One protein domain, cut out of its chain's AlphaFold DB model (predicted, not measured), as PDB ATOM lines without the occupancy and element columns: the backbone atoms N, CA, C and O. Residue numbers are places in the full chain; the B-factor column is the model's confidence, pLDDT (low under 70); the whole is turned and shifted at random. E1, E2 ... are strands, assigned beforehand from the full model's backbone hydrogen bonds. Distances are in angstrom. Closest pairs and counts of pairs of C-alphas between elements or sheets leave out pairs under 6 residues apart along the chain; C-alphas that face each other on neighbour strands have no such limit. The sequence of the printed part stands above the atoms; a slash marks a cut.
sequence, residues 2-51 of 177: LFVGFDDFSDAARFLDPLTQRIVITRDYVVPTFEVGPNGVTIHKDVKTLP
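What this domain is: This is residues 2 to 51 of the 177 residues of an uncharacterized protein of Puccinia coronata f. sp. avenae (UniProt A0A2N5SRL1). Two separate strand lobes lie toward the two ends of an elongated model: a small three-stranded sheet of E1, E2 and E3, and a two-stranded hairpin of E4 and E5, joined by the single stretch of residues 27 to 32. The hairpin's tip, residues 36 to 41, stands free, and residues 45 to 51 trail off after E5. The printed part has 50 residues, with no named helix and five named strands in the order E1 to E5; its class is all strand. Both sheets are antiparallel, ordered E1 - E2 - E3 and E4 - E5. The whole is loose, with a radius of gyration of the C-alphas of 13.7 A and spans of 39 by 24 by 22 A.

How they stand to each other: E1, residues 2 to 7, forms a hairpin with E2, residues 10 to 17, at 154 degrees; N 4 and O 14 are 2.9 A apart, within hydrogen-bond range. E3, residues 22 to 26, forms a hairpin with E2 at 146 degrees, with N 15 and O 24 at 2.8 A. E1, E2 and E3 make a meander, each strand the antiparallel neighbour of the one before. E4, residues 33 to 37, and E5, residues 40 to 44, form a hairpin at 157 degrees, with N 35 and O 42 at 2.9 A. E4 and E5 are apart from E1, E2 and E3.

Where its parts are: E1 begins at C-alpha 2, (556.636, 578.988, 454.620), and is 14.5 A long. E2 measures 19.8 A, E3 12.7 A, and E4 and E5 12.9 A each. E5 ends at C-alpha 44, (568.442, 594.117, 461.475).

The domain as a whole: The farthest C-alphas, of Thr 20 and Pro 38, are 40.2 A apart. The printed part has no cut and no long link; E3 to E4 is short, with 6 residues. Mean pLDDT of the printed part is 74.0; residues 28 to 34, 40 and 43 to 51 are under 70.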
ATOM      1  N   LEU A   2     557.552 577.864 454.387       83.00
ATOM      2  CA  LEU A   2     556.636 578.988 454.620       83.00
ATOM      3  C   LEU A   2     556.504 579.237 456.125       83.00
ATOM      4  O   LEU A   2     556.231 578.293 456.858       83.00
ATOM      5  N   PHE A   3     556.687 580.475 456.583       84.88
ATOM      6  CA  PHE A   3     556.479 580.827 457.989       84.88
ATOM      7  C   PHE A   3     554.986 580.793 458.331       84.88
ATOM      8  O   PHE A   3     554.178 581.413 457.641       84.88
ATOM      9  N   VAL A   4     554.629 580.048 459.375       87.44
ATOM     10  CA  VAL A   4     553.237 579.836 459.805       87.44
ATOM     11  C   VAL A   4     552.923 580.622 461.077       87.44
ATOM     12  O   VAL A   4     551.772 580.972 461.315       87.44
ATOM     13  N   GLY A   5     553.940 580.930 461.880       84.06
ATOM     14  CA  GLY A   5     553.788 581.637 463.145       84.06
ATOM     15  C   GLY A   5     554.675 581.045 464.227       84.06
ATOM     16  O   GLY A   5     555.569 580.240 463.956       84.06
ATOM     17  N   PHE A   6     554.406 581.449 465.457       84.81
ATOM     18  CA  PHE A   6     555.063 580.932 466.647       84.81
ATOM     19  C   PHE A   6     554.296 579.745 467.225       84.81
ATOM     20  O   PHE A   6     553.131 579.513 466.894       84.81
ATOM     21  N   ASP A   7     554.974 578.968 468.053       82.81
ATOM     22  CA  ASP A   7     554.357 577.936 468.869       82.81
ATOM     23  C   ASP A   7     553.657 578.552 470.095       82.81
ATOM     24  O   ASP A   7     554.136 579.524 470.672       82.81
ATOM     25  N   ASP A   8     552.516 577.997 470.510       78.56
ATOM     26  CA  ASP A   8     551.627 578.653 471.489       78.56
ATOM     27  C   ASP A   8     552.239 578.736 472.901       78.56
ATOM     28  O   ASP A   8     551.829 579.554 473.726       78.56
ATOM     29  N   PHE A   9     553.231 577.886 473.183       78.75
ATOM     30  CA  PHE A   9     553.878 577.762 474.493       78.75
ATOM     31  C   PHE A   9     555.401 577.904 474.432       78.75
ATOM     32  O   PHE A   9     556.082 577.628 475.423       78.75
ATOM     33  N   SER A  10     555.960 578.292 473.285       77.38
ATOM     34  CA  SER A  10     557.402 578.480 473.149       77.38
ATOM     35  C   SER A  10     557.762 579.591 472.166       77.38
ATOM     36  O   SER A  10     556.971 580.005 471.330       77.38
ATOM     37  N   ASP A  11     558.996 580.067 472.266       76.00
ATOM     38  CA  ASP A  11     559.612 581.018 471.340       76.00
ATOM     39  C   ASP A  11     559.992 580.393 469.985       76.00
ATOM     40  O   ASP A  11     560.591 581.051 469.137       76.00
ATOM     41  N   ALA A  12     559.656 579.121 469.762       80.94
ATOM     42  CA  ALA A  12     559.967 578.433 468.525       80.94
ATOM     43  C   ALA A  12     559.040 578.883 467.389       80.94
ATOM     44  O   ALA A  12     557.825 579.010 467.556       80.94
ATOM     45  N   ALA A  13     559.600 579.043 466.193       85.31
ATOM     46  CA  ALA A  13     558.810 579.249 464.992       85.31
ATOM     47  C   ALA A  13     558.412 577.949 464.329       85.31
ATOM     48  O   ALA A  13     559.136 576.949 464.332       85.31
ATOM     49  N   ARG A  14     557.273 578.030 463.655       85.25
ATOM     50  CA  ARG A  14     556.672 576.970 462.869       85.25
ATOM     51  C   ARG A  14     556.796 577.320 461.395       85.25
ATOM     52  O   ARG A  14     556.341 578.371 460.941       85.25
ATOM     53  N   PHE A  15     557.371 576.399 460.640       88.44
ATOM     54  CA  PHE A  15     557.534 576.500 459.201       88.44
ATOM     55  C   PHE A  15     556.870 575.321 458.511       88.44
ATOM     56  O   PHE A  15     557.113 574.177 458.872       88.44
ATOM     57  N   LEU A  16     556.071 575.574 457.482       87.38
ATOM     58  CA  LEU A  16     555.571 574.528 456.602       87.38
ATOM     59  C   LEU A  16     556.623 574.230 455.532       87.38
ATOM     60  O   LEU A  16     557.007 575.108 454.750       87.38
ATOM     61  N   ASP A  17     557.075 572.985 455.472       87.19
ATOM     62  CA  ASP A  17     557.831 572.482 454.334       87.19
ATOM     63  C   ASP A  17     556.852 572.035 453.232       87.19
ATOM     64  O   ASP A  17     556.115 571.067 453.432       87.19
ATOM     65  N   PRO A  18     556.813 572.711 452.068       83.06
ATOM     66  CA  PRO A  18     555.880 572.371 450.997       83.06
ATOM     67  C   PRO A  18     556.182 571.021 450.331       83.06
ATOM     68  O   PRO A  18     555.278 570.440 449.736       83.06
ATOM     69  N   LEU A  19     557.417 570.508 450.426       85.25
ATOM     70  CA  LEU A  19     557.795 569.232 449.810       85.25
ATOM     71  C   LEU A  19     557.308 568.044 450.641       85.25
ATOM     72  O   LEU A  19     556.772 567.080 450.100       85.25
ATOM     73  N   THR A  20     557.478 568.119 451.960       88.69
ATOM     74  CA  THR A  20     557.060 567.049 452.877       88.69
ATOM     75  C   THR A  20     555.671 567.266 453.475       88.69
ATOM     76  O   THR A  20     555.145 566.351 454.105       88.69
ATOM     77  N   GLN A  21     555.075 568.452 453.285       87.94
ATOM     78  CA  GLN A  21     553.834 568.911 453.928       87.94
ATOM     79  C   GLN A  21     553.881 568.829 455.464       87.94
ATOM     80  O   GLN A  21     552.853 568.683 456.126       87.94
ATOM     81  N   ARG A  22     555.082 568.906 456.048       85.75
ATOM     82  CA  ARG A  22     555.297 568.839 457.498       85.75
ATOM     83  C   ARG A  22     555.563 570.218 458.073       85.75
ATOM     84  O   ARG A  22     556.124 571.085 457.408       85.75
ATOM     85  N   ILE A  23     555.190 570.386 459.338       86.12
ATOM     86  CA  ILE A  23     555.555 571.566 460.117       86.12
ATOM     87  C   ILE A  23     556.889 571.284 460.803       86.12
ATOM     88  O   ILE A  23     556.989 570.389 461.640       86.12
ATOM     89  N   VAL A  24     557.903 572.051 460.433       83.88
ATOM     90  CA  VAL A  24     559.201 572.107 461.097       83.88
ATOM     91  C   VAL A  24     559.111 573.161 462.191       83.88
ATOM     92  O   VAL A  24     558.733 574.300 461.925       83.88
ATOM     93  N   ILE A  25     559.441 572.770 463.417       84.12
ATOM     94  CA  ILE A  25     559.491 573.671 464.568       84.12
ATOM     95  C   ILE A  25     560.957 573.889 464.905       84.12
ATOM     96  O   ILE A  25     561.688 572.920 465.109       84.12
ATOM     97  N   THR A  26     561.401 575.139 464.927       78.75
ATOM     98  CA  THR A  26     562.793 575.473 465.233       78.75
ATOM     99  C   THR A  26     562.883 576.747 466.062       78.75
ATOM    100  O   THR A  26     562.142 577.705 465.841       78.75
ATOM    101  N   ARG A  27     563.799 576.740 467.033       72.19
ATOM    102  CA  ARG A  27     564.195 577.921 467.814       72.19
ATOM    103  C   ARG A  27     565.336 578.694 467.162       72.19
ATOM    104  O   ARG A  27     565.505 579.870 467.440       72.19
ATOM    105  N   ASP A  28     566.065 578.060 466.248       68.38
ATOM    106  CA  ASP A  28     567.247 578.631 465.593       68.38
ATOM    107  C   ASP A  28     566.881 579.475 464.368       68.38
ATOM    108  O   ASP A  28     567.685 579.685 463.459       68.38
ATOM    109  N   TYR A  29     565.632 579.927 464.296       64.44
ATOM    110  CA  TYR A  29     565.185 580.741 463.190       64.44
ATOM    111  C   TYR A  29     565.448 582.211 463.509       64.44
ATOM    112  O   TYR A  29     565.019 582.764 464.520       64.44
ATOM    113  N   VAL A  30     566.179 582.857 462.613       60.19
ATOM    114  CA  VAL A  30     566.441 584.285 462.713       60.19
ATOM    115  C   VAL A  30     565.250 584.996 462.099       60.19
ATOM    116  O   VAL A  30     565.062 584.921 460.884       60.19
ATOM    117  N   VAL A  31     564.445 585.681 462.913       55.06
ATOM    118  CA  VAL A  31     563.570 586.740 462.393       55.06
ATOM    119  C   VAL A  31     564.461 587.943 462.159       55.06
ATOM    120  O   VAL A  31     564.947 588.522 463.129       55.06
ATOM    121  N   PRO A  32     564.698 588.355 460.907       57.19
ATOM    122  CA  PRO A  32     565.276 589.661 460.685       57.19
ATOM    123  C   PRO A  32     564.243 590.679 461.171       57.19
ATOM    124  O   PRO A  32     563.084 590.628 460.757       57.19
ATOM    125  N   THR A  33     564.613 591.581 462.070       60.84
ATOM    126  CA  THR A  33     563.723 592.685 462.435       60.84
ATOM    127  C   THR A  33     563.802 593.737 461.335       60.84
ATOM    128  O   THR A  33     564.883 594.210 460.993       60.84
ATOM    129  N   PHE A  34     562.659 594.068 460.737       62.66
ATOM    130  CA  PHE A  34     562.578 595.008 459.622       62.66
ATOM    131  C   PHE A  34     562.081 596.362 460.118       62.66
ATOM    132  O   PHE A  34     561.011 596.450 460.714       62.66
ATOM    133  N   GLU A  35     562.820 597.420 459.813       72.19
ATOM    134  CA  GLU A  35     562.380 598.798 460.001       72.19
ATOM    135  C   GLU A  35     562.182 599.445 458.634       72.19
ATOM    136  O   GLU A  35     563.109 599.538 457.828       72.19
ATOM    137  N   VAL A  36     560.957 599.884 458.349       72.81
ATOM    138  CA  VAL A  36     560.637 600.578 457.099       72.81
ATOM    139  C   VAL A  36     560.711 602.077 457.353       72.81
ATOM    140  O   VAL A  36     559.846 602.646 458.017       72.81
ATOM    141  N   GLY A  37     561.761 602.711 456.836       82.88
ATOM    142  CA  GLY A  37     561.963 604.155 456.896       82.88
ATOM    143  C   GLY A  37     561.670 604.844 455.557       82.88
ATOM    144  O   GLY A  37     561.551 604.187 454.522       82.88
ATOM    145  N   PRO A  38     561.616 606.189 455.533       70.38
ATOM    146  CA  PRO A  38     561.369 606.966 454.311       70.38
ATOM    147  C   PRO A  38     562.444 606.767 453.227       70.38
ATOM    148  O   PRO A  38     562.181 607.012 452.053       70.38
ATOM    149  N   ASN A  39     563.632 606.287 453.609       75.25
ATOM    150  CA  ASN A  39     564.773 606.078 452.716       75.25
ATOM    151  C   ASN A  39     564.971 604.605 452.305       75.25
ATOM    152  O   ASN A  39     565.902 604.312 451.556       75.25
ATOM    153  N   GLY A  40     564.130 603.676 452.779       69.75
ATOM    154  CA  GLY A  40     564.239 602.251 452.455       69.75
ATOM    155  C   GLY A  40     563.903 601.315 453.617       69.75
ATOM    156  O   GLY A  40     563.432 601.737 454.672       69.75
ATOM    157  N   VAL A  41     564.143 600.021 453.398       70.69
ATOM    158  CA  VAL A  41     563.938 598.961 454.394       70.69
ATOM    159  C   VAL A  41     565.277 598.616 455.036       70.69
ATOM    160  O   VAL A  41     566.200 598.180 454.348       70.69
ATOM    161  N   THR A  42     565.368 598.776 456.350       71.00
ATOM    162  CA  THR A  42     566.513 598.355 457.157       71.00
ATOM    163  C   THR A  42     566.220 596.975 457.727       71.00
ATOM    164  O   THR A  42     565.172 596.760 458.334       71.00
ATOM    165  N   ILE A  43     567.128 596.028 457.506       68.19
ATOM    166  CA  ILE A  43     567.001 594.652 457.987       68.19
ATOM    167  C   ILE A  43     568.045 594.444 459.077       68.19
ATOM    168  O   ILE A  43     569.233 594.307 458.790       68.19
ATOM    169  N   HIS A  44     567.600 594.407 460.324       64.88
ATOM    170  CA  HIS A  44     568.442 594.117 461.475       64.88
ATOM    171  C   HIS A  44     568.553 592.599 461.629       64.88
ATOM    172  O   HIS A  44     567.548 591.903 461.790       64.88
ATOM    173  N   LYS A  45     569.774 592.071 461.526       62.16
ATOM    174  CA  LYS A  45     570.059 590.654 461.780       62.16
ATOM    175  C   LYS A  45     570.464 590.469 463.237       62.16
ATOM    176  O   LYS A  45     571.217 591.273 463.777       62.16
ATOM    177  N   ASP A  46     569.986 589.390 463.844       58.97
ATOM    178  CA  ASP A  46     570.256 589.094 465.245       58.97
ATOM    179  C   ASP A  46     571.707 588.601 465.435       58.97
ATOM    180  O   ASP A  46     572.147 587.630 464.805       58.97
ATOM    181  N   VAL A  47     572.463 589.283 466.301       56.72
ATOM    182  CA  VAL A  47     573.928 589.135 466.467       56.72
ATOM    183  C   VAL A  47     574.322 587.735 466.955       56.72
ATOM    184  O   VAL A  47     575.430 587.270 466.698       56.72
ATOM    185  N   LYS A  48     573.389 587.010 467.588       55.91
ATOM    186  CA  LYS A  48     573.584 585.633 468.080       55.91
ATOM    187  C   LYS A  48     573.877 584.601 466.982       55.91
ATOM    188  O   LYS A  48     574.230 583.473 467.307       55.91
ATOM    189  N   THR A  49     573.710 584.961 465.711       52.03
ATOM    190  CA  THR A  49     573.834 584.035 464.570       52.03
ATOM    191  C   THR A  49     574.992 584.337 463.632       52.03
ATOM    192  O   THR A  49     575.148 583.669 462.608       52.03
ATOM    193  N   LEU A  50     575.839 585.310 463.972       51.53
ATOM    194  CA  LEU A  50     577.076 585.502 463.230       51.53
ATOM    195  C   LEU A  50     578.039 584.348 463.555       51.53
ATOM    196  O   LEU A  50     578.254 584.062 464.736       51.53
ATOM    197  N   PRO A  51     578.652 583.687 462.554       46.28
ATOM    198  CA  PRO A  51     579.821 582.866 462.818       46.28
ATOM    199  C   PRO A  51     580.862 583.782 463.461       46.28
ATOM    200  O   PRO A  51     581.286 584.771 462.865       46.28
TER     201      PRO A  51